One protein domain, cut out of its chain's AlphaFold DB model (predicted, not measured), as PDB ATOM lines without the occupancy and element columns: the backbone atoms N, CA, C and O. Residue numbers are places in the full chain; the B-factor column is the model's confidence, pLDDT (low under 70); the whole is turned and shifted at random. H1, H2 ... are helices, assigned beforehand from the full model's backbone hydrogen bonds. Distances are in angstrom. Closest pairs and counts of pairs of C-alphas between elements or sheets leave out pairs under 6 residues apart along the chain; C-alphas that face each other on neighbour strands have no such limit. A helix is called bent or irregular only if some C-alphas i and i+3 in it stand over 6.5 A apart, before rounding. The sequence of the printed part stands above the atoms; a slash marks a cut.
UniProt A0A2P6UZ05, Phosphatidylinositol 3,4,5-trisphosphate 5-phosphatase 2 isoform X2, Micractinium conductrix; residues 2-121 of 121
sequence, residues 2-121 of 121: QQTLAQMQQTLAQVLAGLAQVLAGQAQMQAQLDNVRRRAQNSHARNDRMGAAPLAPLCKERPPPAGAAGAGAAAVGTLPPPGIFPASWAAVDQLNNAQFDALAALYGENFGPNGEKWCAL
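What this domain is: This is residues 2 to 121 of the 121 residues of the protein "Phosphatidylinositol 3,4,5-trisphosphate 5-phosphatase 2 isoform X2" of Micractinium conductrix (UniProt A0A2P6UZ05). A long arm of helix sticks out of a small head made largely of loops. The arm is the first part of the bent helix H1, of which residues 2 to 23 and 25 to 30 stand free; its second part, H1b, runs along one side of the head, which also holds the two short helices H2 and H3 and the long stretches 51 to 88 and 108 to 121. The printed part has 120 residues with three named helices, H1, H2 and H3 in that order along the chain, and no named strand, and its class is all helix. With a radius of gyration of the C-alphas of 20.6 A the whole is only just extended, close to loose. The C-alphas span 72 by 29 by 24 A, and the free arm makes much of that length.

Where its parts are: H1, residues 2 to 50, was assigned as one helix by its hydrogen bonds, but it is bent: C-alphas 34 and 37 are 6.8 A apart. Its arm H1a, residues 2 to 34, begins with C-alpha 2 at (73.546, 35.193, -25.981) and is 48.3 A long from first to last C-alpha. Its arm H1b, residues 37 to 50, is 21.1 A long and ends with C-alpha 50 at (17.894, 51.459, 12.457). H2, residues 89 to 92, measures 4.9 A. H3, residues 97 to 107, measures 15.2 A and ends with C-alpha 107 at (40.895, 51.520, 11.095).

How they stand to each other: H1a and H1b stand at a steep tilt of 46 degrees, and residues 35 and 36 belong to neither arm. H1a is apart from H2 and from H3. H1b is apart from H2 and from H3 too, and H2 and H3 are apart from each other, with no C-alpha of the one within 8 A of the other. In H1a and H3 every pair of O i and N i+4 is within hydrogen-bond range. In H1b 8 of 10 such pairs are, and H2, with four residues, is too short for one.

The domain as a whole: The two C-alphas farthest apart are those of Gln 2 and Ala 52, at 73.7 A. Without the stretches that stand free, the body has 92 residues and spans 41 by 29 by 22 A. The printed part has no cut and ends at residue 121, the chain's last residue. The link from H1 to H2, 38 residues, is long; the link from H2 to H3, 4 residues, is tight. The mean pLDDT of the printed part is 71.1, and 41 residues are under 70, among them residues 47 to 55, 62 to 75 and 109 to 121.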
ATOM      1  N   GLN A   2      74.088  34.040 -26.737       66.88
ATOM      2  CA  GLN A   2      73.546  35.193 -25.981       66.88
ATOM      3  C   GLN A   2      72.016  35.359 -26.095       66.88
ATOM      4  O   GLN A   2      71.357  35.654 -25.104       66.88
ATOM      5  N   GLN A   3      71.438  35.097 -27.271       69.31
ATOM      6  CA  GLN A   3      69.993  35.230 -27.510       69.31
ATOM      7  C   GLN A   3      69.156  34.230 -26.690       69.31
ATOM      8  O   GLN A   3      68.125  34.586 -26.129       69.31
ATOM      9  N   THR A   4      69.645  32.995 -26.556       80.25
ATOM     10  CA  THR A   4      69.008  31.926 -25.772       80.25
ATOM     11  C   THR A   4      69.019  32.241 -24.275       80.25
ATOM     12  O   THR A   4      68.062  31.948 -23.568       80.25
ATOM     13  N   LEU A   5      70.091  32.878 -23.794       82.44
ATOM     14  CA  LEU A   5      70.271  33.232 -22.386       82.44
ATOM     15  C   LEU A   5      69.377  34.419 -21.985       82.44
ATOM     16  O   LEU A   5      68.777  34.395 -20.913       82.44
ATOM     17  N   ALA A   6      69.207  35.400 -22.878       82.56
ATOM     18  CA  ALA A   6      68.267  36.507 -22.693       82.56
ATOM     19  C   ALA A   6      66.803  36.030 -22.655       82.56
ATOM     20  O   ALA A   6      66.050  36.431 -21.769       82.56
ATOM     21  N   GLN A   7      66.417  35.117 -23.555       85.50
ATOM     22  CA  GLN A   7      65.086  34.497 -23.533       85.50
ATOM     23  C   GLN A   7      64.832  33.744 -22.224       85.50
ATOM     24  O   GLN A   7      63.772  33.894 -21.622       85.50
ATOM     25  N   MET A   8      65.818  32.980 -21.746       87.06
ATOM     26  CA  MET A   8      65.698  32.234 -20.493       87.06
ATOM     27  C   MET A   8      65.488  33.160 -19.288       87.06
ATOM     28  O   MET A   8      64.621  32.889 -18.461       87.06
ATOM     29  N   GLN A   9      66.226  34.272 -19.208       86.88
ATOM     30  CA  GLN A   9      66.051  35.265 -18.139       86.88
ATOM     31  C   GLN A   9      64.668  35.925 -18.183       86.88
ATOM     32  O   GLN A   9      64.050  36.132 -17.139       86.88
ATOM     33  N   GLN A  10      64.157  36.216 -19.380       86.00
ATOM     34  CA  GLN A  10      62.849  36.840 -19.555       86.00
ATOM     35  C   GLN A  10      61.711  35.898 -19.134       86.00
ATOM     36  O   GLN A  10      60.800  36.311 -18.414       86.00
ATOM     37  N   THR A  11      61.808  34.616 -19.495       90.25
ATOM     38  CA  THR A  11      60.884  33.574 -19.031       90.25
ATOM     39  C   THR A  11      60.931  33.433 -17.510       90.25
ATOM     40  O   THR A  11      59.890  33.354 -16.864       90.25
ATOM     41  N   LEU A  12      62.124  33.467 -16.910       89.94
ATOM     42  CA  LEU A  12      62.282  33.348 -15.459       89.94
ATOM     43  C   LEU A  12      61.655  34.538 -14.714       89.94
ATOM     44  O   LEU A  12      60.959  34.344 -13.719       89.94
ATOM     45  N   ALA A  13      61.828  35.757 -15.231       87.06
ATOM     46  CA  ALA A  13      61.206  36.959 -14.678       87.06
ATOM     47  C   ALA A  13      59.670  36.910 -14.756       87.06
ATOM     48  O   ALA A  13      58.991  37.279 -13.799       87.06
ATOM     49  N   GLN A  14      59.117  36.409 -15.864       88.12
ATOM     50  CA  GLN A  14      57.669  36.235 -16.020       88.12
ATOM     51  C   GLN A  14      57.108  35.190 -15.052       88.12
ATOM     52  O   GLN A  14      56.072  35.427 -14.431       88.12
ATOM     53  N   VAL A  15      57.806  34.066 -14.866       91.25
ATOM     54  CA  VAL A  15      57.406  33.030 -13.902       91.25
ATOM     55  C   VAL A  15      57.430  33.573 -12.471       91.25
ATOM     56  O   VAL A  15      56.479  33.358 -11.721       91.25
ATOM     57  N   LEU A  16      58.466  34.332 -12.097       89.62
ATOM     58  CA  LEU A  16      58.554  34.963 -10.776       89.62
ATOM     59  C   LEU A  16      57.449  36.003 -10.551       89.62
ATOM     60  O   LEU A  16      56.846  36.031  -9.478       89.62
ATOM     61  N   ALA A  17      57.138  36.820 -11.558       79.88
ATOM     62  CA  ALA A  17      56.040  37.781 -11.485       79.88
ATOM     63  C   ALA A  17      54.675  37.081 -11.345       79.88
ATOM     64  O   ALA A  17      53.848  37.504 -10.535       79.88
ATOM     65  N   GLY A  18      54.458  35.980 -12.072       87.62
ATOM     66  CA  GLY A  18      53.257  35.154 -11.940       87.62
ATOM     67  C   GLY A  18      53.119  34.548 -10.540       87.62
ATOM     68  O   GLY A  18      52.054  34.631  -9.932       87.62
ATOM     69  N   LEU A  19      54.209  34.019  -9.978       85.88
ATOM     70  CA  LEU A  19      54.251  33.519  -8.599       85.88
ATOM     71  C   LEU A  19      53.910  34.610  -7.577       85.88
ATOM     72  O   LEU A  19      53.113  34.372  -6.670       85.88
ATOM     73  N   ALA A  20      54.457  35.816  -7.742       73.50
ATOM     74  CA  ALA A  20      54.148  36.945  -6.871       73.50
ATOM     75  C   ALA A  20      52.658  37.331  -6.928       73.50
ATOM     76  O   ALA A  20      52.051  37.590  -5.890       73.50
ATOM     77  N   GLN A  21      52.045  37.311  -8.116       75.06
ATOM     78  CA  GLN A  21      50.611  37.573  -8.276       75.06
ATOM     79  C   GLN A  21      49.741  36.497  -7.620       75.06
ATOM     80  O   GLN A  21      48.761  36.830  -6.955       75.06
ATOM     81  N   VAL A  22      50.106  35.219  -7.755       84.94
ATOM     82  CA  VAL A  22      49.377  34.112  -7.113       84.94
ATOM     83  C   VAL A  22      49.444  34.225  -5.590       84.94
ATOM     84  O   VAL A  22      48.418  34.095  -4.922       84.94
ATOM     85  N   LEU A  23      50.619  34.530  -5.033       77.19
ATOM     86  CA  LEU A  23      50.787  34.740  -3.593       77.19
ATOM     87  C   LEU A  23      49.987  35.951  -3.094       77.19
ATOM     88  O   LEU A  23      49.321  35.864  -2.062       77.19
ATOM     89  N   ALA A  24      49.983  37.056  -3.844       68.94
ATOM     90  CA  ALA A  24      49.168  38.225  -3.521       68.94
ATOM     91  C   ALA A  24      47.662  37.905  -3.557       68.94
ATOM     92  O   ALA A  24      46.920  38.296  -2.653       68.94
ATOM     93  N   GLY A  25      47.216  37.136  -4.556       73.25
ATOM     94  CA  GLY A  25      45.835  36.666  -4.659       73.25
ATOM     95  C   GLY A  25      45.431  35.762  -3.492       73.25
ATOM     96  O   GLY A  25      44.346  35.927  -2.932       73.25
ATOM     97  N   GLN A  26      46.317  34.856  -3.068       75.62
ATOM     98  CA  GLN A  26      46.087  33.993  -1.908       75.62
ATOM     99  C   GLN A  26      45.966  34.808  -0.614       75.62
ATOM    100  O   GLN A  26      45.017  34.609   0.144       75.62
ATOM    101  N   ALA A  27      46.864  35.770  -0.392       71.31
ATOM    102  CA  ALA A  27      46.805  36.654   0.771       71.31
ATOM    103  C   ALA A  27      45.501  37.473   0.800       71.31
ATOM    104  O   ALA A  27      44.872  37.613   1.849       71.31
ATOM    105  N   GLN A  28      45.048  37.965  -0.357       72.00
ATOM    106  CA  GLN A  28      43.782  38.687  -0.465       72.00
ATOM    107  C   GLN A  28      42.579  37.782  -0.177       72.00
ATOM    108  O   GLN A  28      41.653  38.199   0.517       72.00
ATOM    109  N   MET A  29      42.578  36.550  -0.687       73.88
ATOM    110  CA  MET A  29      41.506  35.587  -0.432       73.88
ATOM    111  C   MET A  29      41.435  35.208   1.049       73.88
ATOM    112  O   MET A  29      40.353  35.195   1.632       73.88
ATOM    113  N   GLN A  30      42.581  34.974   1.685       73.94
ATOM    114  CA  GLN A  30      42.639  34.668   3.108       73.94
ATOM    115  C   GLN A  30      42.149  35.847   3.957       73.94
ATOM    116  O   GLN A  30      41.307  35.663   4.834       73.94
ATOM    117  N   ALA A  31      42.542  37.075   3.607       67.75
ATOM    118  CA  ALA A  31      42.010  38.278   4.239       67.75
ATOM    119  C   ALA A  31      40.489  38.429   4.050       67.75
ATOM    120  O   ALA A  31      39.807  38.927   4.944       67.75
ATOM    121  N   GLN A  32      39.922  38.008   2.913       70.38
ATOM    122  CA  GLN A  32      38.468  38.008   2.719       70.38
ATOM    123  C   GLN A  32      37.773  36.996   3.631       70.38
ATOM    124  O   GLN A  32      36.778  37.348   4.263       70.38
ATOM    125  N   LEU A  33      38.308  35.776   3.735       74.94
ATOM    126  CA  LEU A  33      37.766  34.723   4.597       74.94
ATOM    127  C   LEU A  33      37.809  35.124   6.076       74.94
ATOM    128  O   LEU A  33      36.796  35.022   6.771       74.94
ATOM    129  N   ASP A  34      38.933  35.681   6.531       70.00
ATOM    130  CA  ASP A  34      39.088  36.184   7.899       70.00
ATOM    131  C   ASP A  34      38.121  37.331   8.216       70.00
ATOM    132  O   ASP A  34      37.775  37.557   9.381       70.00
ATOM    133  N   ASN A  35      37.658  38.047   7.190       74.75
ATOM    134  CA  ASN A  35      36.716  39.148   7.325       74.75
ATOM    135  C   ASN A  35      35.249  38.744   7.301       74.75
ATOM    136  O   ASN A  35      34.426  39.535   7.748       74.75
ATOM    137  N   VAL A  36      34.885  37.537   6.862       77.19
ATOM    138  CA  VAL A  36      33.470  37.121   6.786       77.19
ATOM    139  C   VAL A  36      32.780  37.231   8.148       77.19
ATOM    140  O   VAL A  36      31.724  37.851   8.267       77.19
ATOM    141  N   ARG A  37      33.401  36.694   9.206       74.62
ATOM    142  CA  ARG A  37      32.843  36.754  10.571       74.62
ATOM    143  C   ARG A  37      32.774  38.185  11.108       74.62
ATOM    144  O   ARG A  37      31.824  38.535  11.799       74.62
ATOM    145  N   ARG A  38      33.756  39.017  10.764       75.06
ATOM    146  CA  ARG A  38      33.852  40.413  11.220       75.06
ATOM    147  C   ARG A  38      32.829  41.293  10.513       75.06
ATOM    148  O   ARG A  38      32.160  42.079  11.165       75.06
ATOM    149  N   ARG A  39      32.606  41.071   9.218       77.69
ATOM    150  CA  ARG A  39      31.528  41.704   8.453       77.69
ATOM    151  C   ARG A  39      30.158  41.334   8.985       77.69
ATOM    152  O   ARG A  39      29.287  42.192   8.992       77.69
ATOM    153  N   ALA A  40      29.964  40.103   9.456       76.38
ATOM    154  CA  ALA A  40      28.720  39.711  10.114       76.38
ATOM    155  C   ALA A  40      28.517  40.484  11.431       76.38
ATOM    156  O   ALA A  40      27.439  41.030  11.650       76.38
ATOM    157  N   GLN A  41      29.562  40.607  12.259       75.38
ATOM    158  CA  GLN A  41      29.530  41.411  13.492       75.38
ATOM    159  C   GLN A  41      29.267  42.895  13.203       75.38
ATOM    160  O   GLN A  41      28.370  43.489  13.793       75.38
ATOM    161  N   ASN A  42      29.992  43.473  12.245       79.19
ATOM    162  CA  ASN A  42      29.834  44.864  11.840       79.19
ATOM    163  C   ASN A  42      28.455  45.114  11.211       79.19
ATOM    164  O   ASN A  42      27.834  46.135  11.483       79.19
ATOM    165  N   SER A  43      27.929  44.173  10.421       75.44
ATOM    166  CA  SER A  43      26.566  44.250   9.870       75.44
ATOM    167  C   SER A  43      25.501  44.202  10.960       75.44
ATOM    168  O   SER A  43      24.531  44.948  10.886       75.44
ATOM    169  N   HIS A  44      25.678  43.369  11.988       72.75
ATOM    170  CA  HIS A  44      24.764  43.329  13.129       72.75
ATOM    171  C   HIS A  44      24.785  44.658  13.898       72.75
ATOM    172  O   HIS A  44      23.746  45.294  14.043       72.75
ATOM    173  N   ALA A  45      25.984  45.150  14.229       71.31
ATOM    174  CA  ALA A  45      26.194  46.445  14.873       71.31
ATOM    175  C   ALA A  45      25.638  47.633  14.059       71.31
ATOM    176  O   ALA A  45      25.238  48.645  14.631       71.31
ATOM    177  N   ARG A  46      25.606  47.526  12.723       70.00
ATOM    178  CA  ARG A  46      24.976  48.508  11.823       70.00
ATOM    179  C   ARG A  46      23.453  48.390  11.798       70.00
ATOM    180  O   ARG A  46      22.782  49.416  11.805       70.00
ATOM    181  N   ASN A  47      22.902  47.180  11.758       65.38
ATOM    182  CA  ASN A  47      21.454  46.963  11.677       65.38
ATOM    183  C   ASN A  47      20.734  47.372  12.966       65.38
ATOM    184  O   ASN A  47      19.633  47.917  12.892       65.38
ATOM    185  N   ASP A  48      21.388  47.228  14.119       60.31
ATOM    186  CA  ASP A  48      20.880  47.733  15.398       60.31
ATOM    187  C   ASP A  48      20.724  49.276  15.403       60.31
ATOM    188  O   ASP A  48      19.932  49.817  16.172       60.31
ATOM    189  N   ARG A  49      21.390  50.007  14.486       55.78
ATOM    190  CA  ARG A  49      21.275  51.476  14.338       55.78
ATOM    191  C   ARG A  49      19.942  51.944  13.749       55.78
ATOM    192  O   ARG A  49      19.588  53.105  13.935       55.78
ATOM    193  N   MET A  50      19.191  51.083  13.053       53.06
ATOM    194  CA  MET A  50      17.894  51.459  12.457       53.06
ATOM    195  C   MET A  50      16.818  51.775  13.514       53.06
ATOM    196  O   MET A  50      15.773  52.324  13.176       53.06
ATOM    197  N   GLY A  51      17.072  51.469  14.794       50.88
ATOM    198  CA  GLY A  51      16.182  51.761  15.916       50.88
ATOM    199  C   GLY A  51      16.831  52.631  16.992       50.88
ATOM    200  O   GLY A  51      17.039  52.147  18.091       50.88
ATOM    201  N   ALA A  52      17.162  53.896  16.698       54.12
ATOM    202  CA  ALA A  52      17.512  54.938  17.691       54.12
ATOM    203  C   ALA A  52      18.586  54.576  18.759       54.12
ATOM    204  O   ALA A  52      18.655  55.210  19.814       54.12
ATOM    205  N   ALA A  53      19.413  53.563  18.499       58.09
ATOM    206  CA  ALA A  53      20.384  53.002  19.433       58.09
ATOM    207  C   ALA A  53      21.758  53.700  19.335       58.09
ATOM    208  O   ALA A  53      22.065  54.317  18.307       58.09
ATOM    209  N   PRO A  54      22.602  53.615  20.385       66.12
ATOM    210  CA  PRO A  54      23.943  54.196  20.386       66.12
ATOM    211  C   PRO A  54      24.818  53.651  19.249       66.12
ATOM    212  O   PRO A  54      24.702  52.494  18.842       66.12
ATOM    213  N   LEU A  55      25.726  54.493  18.749       69.75
ATOM    214  CA  LEU A  55      26.727  54.102  17.762       69.75
ATOM    215  C   LEU A  55      27.598  52.980  18.336       69.75
ATOM    216  O   LEU A  55      28.341  53.169  19.299       69.75
ATOM    217  N   ALA A  56      27.503  51.802  17.726       73.56
ATOM    218  CA  ALA A  56      28.324  50.659  18.084       73.56
ATOM    219  C   ALA A  56      29.683  50.712  17.359       73.56
ATOM    220  O   ALA A  56      29.715  50.980  16.146       73.56
ATOM    221  N   PRO A  57      30.795  50.444  18.073       76.25
ATOM    222  CA  PRO A  57      32.118  50.352  17.476       76.25
ATOM    223  C   PRO A  57      32.211  49.157  16.533       76.25
ATOM    224  O   PRO A  57      31.667  48.087  16.801       76.25
ATOM    225  N   LEU A  58      32.952  49.334  15.443       79.19
ATOM    226  CA  LEU A  58      33.177  48.277  14.461       79.19
ATOM    227  C   LEU A  58      34.533  47.621  14.672       79.19
ATOM    228  O   LEU A  58      35.514  48.281  15.021       79.19
ATOM    229  N   CYS A  59      34.601  46.323  14.418       79.56
ATOM    230  CA  CYS A  59      35.850  45.582  14.401       79.56
ATOM    231  C   CYS A  59      36.692  46.011  13.193       79.56
ATOM    232  O   CYS A  59      36.170  46.132  12.080       79.56
ATOM    233  N   LYS A  60      38.008  46.169  13.382       78.62
ATOM    234  CA  LYS A  60      38.938  46.388  12.265       78.62
ATOM    235  C   LYS A  60      38.898  45.206  11.289       78.62
ATOM    236  O   LYS A  60      39.185  44.077  11.682       78.62
ATOM    237  N   GLU A  61      38.598  45.467  10.019       74.31
ATOM    238  CA  GLU A  61      38.543  44.432   8.972       74.31
ATOM    239  C   GLU A  61      39.844  44.325   8.163       74.31
ATOM    240  O   GLU A  61      40.230  43.259   7.689       74.31
ATOM    241  N   ARG A  62      40.574  45.425   7.980       67.44
ATOM    242  CA  ARG A  62      41.701  45.440   7.043       67.44
ATOM    243  C   ARG A  62      43.032  45.263   7.769       67.44
ATOM    244  O   ARG A  62      43.297  46.009   8.716       67.44
ATOM    245  N   PRO A  63      43.889  44.317   7.347       63.06
ATOM    246  CA  PRO A  63      45.281  44.338   7.766       63.06
ATOM    247  C   PRO A  63      45.960  45.599   7.210       63.06
ATOM    248  O   PRO A  63      45.524  46.122   6.179       63.06
ATOM    249  N   PRO A  64      47.020  46.101   7.869       58.12
ATOM    250  CA  PRO A  64      47.845  47.139   7.270       58.12
ATOM    251  C   PRO A  64      48.384  46.653   5.912       58.12
ATOM    252  O   PRO A  64      48.642  45.452   5.756       58.12
ATOM    253  N   PRO A  65      48.541  47.544   4.917       55.59
ATOM    254  CA  PRO A  65      49.120  47.173   3.632       55.59
ATOM    255  C   PRO A  65      50.497  46.524   3.828       55.59
ATOM    256  O   PRO A  65      51.230  46.859   4.764       55.59
ATOM    257  N   ALA A  66      50.842  45.569   2.960       50.09
ATOM    258  CA  ALA A  66      52.112  44.852   3.042       50.09
ATOM    259  C   ALA A  66      53.286  45.849   3.072       50.09
ATOM    260  O   ALA A  66      53.403  46.700   2.194       50.09
ATOM    261  N   GLY A  67      54.125  45.766   4.111       51.03
ATOM    262  CA  GLY A  67      55.240  46.694   4.351       51.03
ATOM    263  C   GLY A  67      54.948  47.835   5.337       51.03
ATOM    264  O   GLY A  67      55.884  48.481   5.791       51.03
ATOM    265  N   ALA A  68      53.691  48.037   5.744       51.59
ATOM    266  CA  ALA A  68      53.287  49.033   6.742       51.59
ATOM    267  C   ALA A  68      53.063  48.424   8.139       51.59
ATOM    268  O   ALA A  68      52.204  48.881   8.894       51.59
ATOM    269  N   ALA A  69      53.820  47.381   8.500       45.56
ATOM    270  CA  ALA A  69      53.849  46.858   9.866       45.56
ATOM    271  C   ALA A  69      54.625  47.829  10.774       45.56
ATOM    272  O   ALA A  69      55.716  47.536  11.255       45.56
ATOM    273  N   GLY A  70      54.072  49.026  10.966       45.03
ATOM    274  CA  GLY A  70      54.513  49.937  12.007       45.03
ATOM    275  C   GLY A  70      54.139  49.348  13.361       45.03
ATOM    276  O   GLY A  70      52.993  48.939  13.570       45.03
ATOM    277  N   ALA A  71      55.106  49.290  14.273       40.62
ATOM    278  CA  ALA A  71      54.876  48.971  15.675       40.62
ATOM    279  C   ALA A  71      53.808  49.935  16.232       40.62
ATOM    280  O   ALA A  71      54.088  51.107  16.454       40.62
ATOM    281  N   GLY A  72      52.564  49.465  16.361       54.25
ATOM    282  CA  GLY A  72      51.419  50.287  16.776       54.25
ATOM    283  C   GLY A  72      50.158  50.142  15.917       54.25
ATOM    284  O   GLY A  72      49.096  50.597  16.334       54.25
ATOM    285  N   ALA A  73      50.215  49.480  14.756       59.25
ATOM    286  CA  ALA A  73      49.009  49.189  13.981       59.25
ATOM    287  C   ALA A  73      48.134  48.149  14.704       59.25
ATOM    288  O   ALA A  73      48.548  47.007  14.903       59.25
ATOM    289  N   ALA A  74      46.908  48.532  15.078       67.50
ATOM    290  CA  ALA A  74      45.971  47.622  15.734       67.50
ATOM    291  C   ALA A  74      45.691  46.384  14.872       67.50
ATOM    292  O   ALA A  74      45.558  46.493  13.645       67.50
ATOM    293  N   ALA A  75      45.608  45.223  15.523       69.44
ATOM    294  CA  ALA A  75      45.386  43.950  14.858       69.44
ATOM    295  C   ALA A  75      43.996  43.896  14.206       69.44
ATOM    296  O   ALA A  75      43.042  44.560  14.620       69.44
ATOM    297  N   VAL A  76      43.864  43.079  13.164       72.25
ATOM    298  CA  VAL A  76      42.555  42.818  12.555       72.25
ATOM    299  C   VAL A  76      41.643  42.176  13.604       72.25
ATOM    300  O   VAL A  76      42.021  41.207  14.265       72.25
ATOM    301  N   GLY A  77      40.421  42.692  13.749       70.88
ATOM    302  CA  GLY A  77      39.450  42.308  14.782       70.88
ATOM    303  C   GLY A  77      39.567  43.050  16.096       70.88
ATOM    304  O   GLY A  77      38.726  42.838  16.961       70.88
ATOM    305  N   THR A  78      40.571  43.907  16.262       78.12
ATOM    306  CA  THR A  78      40.627  44.787  17.421       78.12
ATOM    307  C   THR A  78      39.453  45.765  17.365       78.12
ATOM    308  O   THR A  78      39.178  46.365  16.321       78.12
ATOM    309  N   LEU A  79      38.754  45.896  18.492       79.81
ATOM    310  CA  LEU A  79      37.794  46.966  18.733       79.81
ATOM    311  C   LEU A  79      38.533  48.215  19.236       79.81
ATOM    312  O   LEU A  79      39.560  48.079  19.907       79.81
ATOM    313  N   PRO A  80      38.023  49.424  18.946       77.19
ATOM    314  CA  PRO A  80      38.532  50.640  19.566       77.19
ATOM    315  C   PRO A  80      38.496  50.513  21.098       77.19
ATOM    316  O   PRO A  80      37.549  49.932  21.639       77.19
ATOM    317  N   PRO A  81      39.497  51.062  21.811       74.25
ATOM    318  CA  PRO A  81      39.480  51.107  23.265       74.25
ATOM    319  C   PRO A  81      38.193  51.759  23.803       74.25
ATOM    320  O   PRO A  81      37.671  52.693  23.177       74.25
ATOM    321  N   PRO A  82      37.685  51.312  24.968       70.12
ATOM    322  CA  PRO A  82      36.523  51.925  25.601       70.12
ATOM    323  C   PRO A  82      36.707  53.438  25.764       70.12
ATOM    324  O   PRO A  82      37.758  53.894  26.207       70.12
ATOM    325  N   GLY A  83      35.689  54.217  25.393       70.44
ATOM    326  CA  GLY A  83      35.708  55.680  25.505       70.44
ATOM    327  C   GLY A  83      36.392  56.431  24.354       70.44
ATOM    328  O   GLY A  83      36.331  57.657  24.339       70.44
ATOM    329  N   ILE A  84      37.004  55.738  23.383       75.12
ATOM    330  CA  ILE A  84      37.514  56.375  22.152       75.12
ATOM    331  C   ILE A  84      36.443  56.426  21.060       75.12
ATOM    332  O   ILE A  84      36.355  57.408  20.329       75.12
ATOM    333  N   PHE A  85      35.619  55.381  20.940       79.00
ATOM    334  CA  PHE A  85      34.546  55.368  19.950       79.00
ATOM    335  C   PHE A  85      33.334  56.169  20.453       79.00
ATOM    336  O   PHE A  85      32.876  55.924  21.575       79.00
ATOM    337  N   PRO A  86      32.797  57.108  19.656       74.56
ATOM    338  CA  PRO A  86      31.653  57.916  20.050       74.56
ATOM    339  C   PRO A  86      30.405  57.042  20.183       74.56
ATOM    340  O   PRO A  86      30.089  56.248  19.303       74.56
ATOM    341  N   ALA A  87      29.672  57.213  21.283       76.50
ATOM    342  CA  ALA A  87      28.446  56.461  21.553       76.50
ATOM    343  C   ALA A  87      27.211  57.023  20.821       76.50
ATOM    344  O   ALA A  87      26.153  56.400  20.822       76.50
ATOM    345  N   SER A  88      27.310  58.202  20.204       74.19
ATOM    346  CA  SER A  88      26.218  58.857  19.475       74.19
ATOM    347  C   SER A  88      26.763  59.781  18.387       74.19
ATOM    348  O   SER A  88      27.920  60.191  18.445       74.19
ATOM    349  N   TRP A  89      25.927  60.152  17.415       69.56
ATOM    350  CA  TRP A  89      26.311  61.113  16.371       69.56
ATOM    351  C   TRP A  89      26.668  62.490  16.937       69.56
ATOM    352  O   TRP A  89      27.652  63.081  16.516       69.56
ATOM    353  N   ALA A  90      25.964  62.943  17.976       73.94
ATOM    354  CA  ALA A  90      26.331  64.168  18.685       73.94
ATOM    355  C   ALA A  90      27.730  64.082  19.326       73.94
ATOM    356  O   ALA A  90      28.421  65.087  19.434       73.94
ATOM    357  N   ALA A  91      28.159  62.884  19.745       75.31
ATOM    358  CA  ALA A  91      29.507  62.666  20.258       75.31
ATOM    359  C   ALA A  91      30.565  62.601  19.143       75.31
ATOM    360  O   ALA A  91      31.720  62.906  19.419       75.31
ATOM    361  N   VAL A  92      30.190  62.247  17.904       74.12
ATOM    362  CA  VAL A  92      31.085  62.320  16.729       74.12
ATOM    363  C   VAL A  92      31.469  63.776  16.456       74.12
ATOM    364  O   VAL A  92      32.653  64.066  16.315       74.12
ATOM    365  N   ASP A  93      30.493  64.691  16.480       73.19
ATOM    366  CA  ASP A  93      30.713  66.132  16.258       73.19
ATOM    367  C   ASP A  93      31.602  66.786  17.332       73.19
ATOM    368  O   ASP A  93      32.144  67.870  17.127       73.19
ATOM    369  N   GLN A  94      31.755  66.136  18.489       79.31
ATOM    370  CA  GLN A  94      32.570  66.617  19.608       79.31
ATOM    371  C   GLN A  94      33.945  65.946  19.706       79.31
ATOM    372  O   GLN A  94      34.707  66.262  20.624       79.31
ATOM    373  N   LEU A  95      34.280  65.024  18.797       77.00
ATOM    374  CA  LEU A  95      35.597  64.396  18.798       77.00
ATOM    375  C   LEU A  95      36.683  65.436  18.516       77.00
ATOM    376  O   LEU A  95      36.586  66.252  17.601       77.00
ATOM    377  N   ASN A  96      37.757  65.385  19.296       79.56
ATOM    378  CA  ASN A  96      38.941  66.190  19.029       79.56
ATOM    379  C   ASN A  96      39.858  65.506  17.998       79.56
ATOM    380  O   ASN A  96      39.761  64.305  17.742       79.56
ATOM    381  N   ASN A  97      40.801  66.270  17.440       76.44
ATOM    382  CA  ASN A  97      41.731  65.773  16.419       76.44
ATOM    383  C   ASN A  97      42.521  64.535  16.877       76.44
ATOM    384  O   ASN A  97      42.692  63.605  16.100       76.44
ATOM    385  N   ALA A  98      42.927  64.466  18.150       79.00
ATOM    386  CA  ALA A  98      43.673  63.320  18.670       79.00
ATOM    387  C   ALA A  98      42.825  62.034  18.718       79.00
ATOM    388  O   ALA A  98      43.336  60.941  18.475       79.00
ATOM    389  N   GLN A  99      41.525  62.147  19.004       78.00
ATOM    390  CA  GLN A  99      40.592  61.018  18.957       78.00
ATOM    391  C   GLN A  99      40.346  60.566  17.515       78.00
ATOM    392  O   GLN A  99      40.343  59.361  17.253       78.00
ATOM    393  N   PHE A 100      40.212  61.507  16.573       75.69
ATOM    394  CA  PHE A 100      40.132  61.182  15.148       75.69
ATOM    395  C   PHE A 100      41.397  60.480  14.650       75.69
ATOM    396  O   PHE A 100      41.278  59.453  13.987       75.69
ATOM    397  N   ASP A 101      42.585  60.962  15.014       77.00
ATOM    398  CA  ASP A 101      43.861  60.352  14.628       77.00
ATOM    399  C   ASP A 101      44.009  58.935  15.200       77.00
ATOM    400  O   ASP A 101      44.430  58.014  14.496       77.00
ATOM    401  N   ALA A 102      43.598  58.721  16.454       77.69
ATOM    402  CA  ALA A 102      43.611  57.401  17.083       77.69
ATOM    403  C   ALA A 102      42.671  56.412  16.374       77.69
ATOM    404  O   ALA A 102      43.034  55.257  16.137       77.69
ATOM    405  N   LEU A 103      41.471  56.859  15.997       77.06
ATOM    406  CA  LEU A 103      40.510  56.052  15.245       77.06
ATOM    407  C   LEU A 103      40.978  55.808  13.806       77.06
ATOM    408  O   LEU A 103      40.839  54.696  13.298       77.06
ATOM    409  N   ALA A 104      41.564  56.814  13.158       75.62
ATOM    410  CA  ALA A 104      42.117  56.710  11.810       75.62
ATOM    411  C   ALA A 104      43.267  55.698  11.770       75.62
ATOM    412  O   ALA A 104      43.300  54.816  10.909       75.62
ATOM    413  N   ALA A 105      44.160  55.742  12.762       76.69
ATOM    414  CA  ALA A 105      45.226  54.763  12.937       76.69
ATOM    415  C   ALA A 105      44.679  53.352  13.228       76.69
ATOM    416  O   ALA A 105      45.199  52.358  12.706       76.69
ATOM    417  N   LEU A 106      43.605  53.249  14.023       78.00
ATOM    418  CA  LEU A 106      42.952  51.976  14.315       78.00
ATOM    419  C   LEU A 106      42.385  51.343  13.041       78.00
ATOM    420  O   LEU A 106      42.720  50.200  12.743       78.00
ATOM    421  N   TYR A 107      41.563  52.064  12.281       75.38
ATOM    422  CA  TYR A 107      40.895  51.520  11.095       75.38
ATOM    423  C   TYR A 107      41.781  51.504   9.843       75.38
ATOM    424  O   TYR A 107      41.493  50.753   8.913       75.38
ATOM    425  N   GLY A 108      42.891  52.248   9.841       70.06
ATOM    426  CA  GLY A 108      43.742  52.428   8.664       70.06
ATOM    427  C   GLY A 108      43.072  53.268   7.573       70.06
ATOM    428  O   GLY A 108      43.390  53.105   6.399       70.06
ATOM    429  N   GLU A 109      42.128  54.128   7.956       67.94
ATOM    430  CA  GLU A 109      41.313  54.956   7.066       67.94
ATOM    431  C   GLU A 109      41.489  56.429   7.450       67.94
ATOM    432  O   GLU A 109      41.571  56.763   8.630       67.94
ATOM    433  N   ASN A 110      41.530  57.323   6.461       66.38
ATOM    434  CA  ASN A 110      41.499  58.762   6.715       66.38
ATOM    435  C   ASN A 110      40.050  59.253   6.615       66.38
ATOM    436  O   ASN A 110      39.475  59.286   5.519       66.38
ATOM    437  N   PHE A 111      39.476  59.641   7.754       64.88
ATOM    438  CA  PHE A 111      38.080  60.075   7.861       64.88
ATOM    439  C   PHE A 111      37.800  61.475   7.299       64.88
ATOM    440  O   PHE A 111      36.634  61.863   7.226       64.88
ATOM    441  N   GLY A 112      38.834  62.191   6.839       57.59
ATOM    442  CA  GLY A 112      38.735  63.580   6.393       57.59
ATOM    443  C   GLY A 112      38.661  64.567   7.566       57.59
ATOM    444  O   GLY A 112      38.526  64.147   8.720       57.59
ATOM    445  N   PRO A 113      38.761  65.881   7.299       55.31
ATOM    446  CA  PRO A 113      38.539  66.893   8.326       55.31
ATOM    447  C   PRO A 113      37.124  66.734   8.908       55.31
ATOM    448  O   PRO A 113      36.162  66.590   8.163       55.31
ATOM    449  N   ASN A 114      37.005  66.723  10.237       56.50
ATOM    450  CA  ASN A 114      35.736  66.612  10.976       56.50
ATOM    451  C   ASN A 114      34.927  65.315  10.768       56.50
ATOM    452  O   ASN A 114      33.766  65.254  11.157       56.50
ATOM    453  N   GLY A 115      35.501  64.262  10.178       57.84
ATOM    454  CA  GLY A 115      34.818  62.969  10.110       57.84
ATOM    455  C   GLY A 115      33.726  62.838   9.036       57.84
ATOM    456  O   GLY A 115      32.804  62.036   9.178       57.84
ATOM    457  N   GLU A 116      33.841  63.541   7.912       57.06
ATOM    458  CA  GLU A 116      32.893  63.454   6.786       57.06
ATOM    459  C   GLU A 116      32.639  62.017   6.276       57.06
ATOM    460  O   GLU A 116      31.573  61.715   5.740       57.06
ATOM    461  N   LYS A 117      33.599  61.097   6.451       57.38
ATOM    462  CA  LYS A 117      33.486  59.697   5.994       57.38
ATOM    463  C   LYS A 117      32.965  58.715   7.044       57.38
ATOM    464  O   LYS A 117      32.934  57.513   6.776       57.38
ATOM    465  N   TRP A 118      32.528  59.184   8.212       59.41
ATOM    466  CA  TRP A 118      32.007  58.305   9.267       59.41
ATOM    467  C   TRP A 118      30.776  57.508   8.837       59.41
ATOM    468  O   TRP A 118      30.600  56.378   9.273       59.41
ATOM    469  N   CYS A 119      29.977  58.036   7.908       48.22
ATOM    470  CA  CYS A 119      28.798  57.357   7.365       48.22
ATOM    471  C   CYS A 119      29.116  56.079   6.563       48.22
ATOM    472  O   CYS A 119      28.206  55.306   6.272       48.22
ATOM    473  N   ALA A 120      30.381  55.851   6.183       45.94
ATOM    474  CA  ALA A 120      30.811  54.642   5.476       45.94
ATOM    475  C   ALA A 120      31.228  53.494   6.425       45.94
ATOM    476  O   ALA A 120      31.383  52.351   5.973       45.94
ATOM    477  N   LEU A 121      31.385  53.792   7.725       51.78
ATOM    478  CA  LEU A 121      31.587  52.833   8.814       51.78
ATOM    479  C   LEU A 121      30.247  52.431   9.425       51.78
ATOM    480  O   LEU A 121      29.917  51.246   9.284       51.78
TER     481      LEU A 121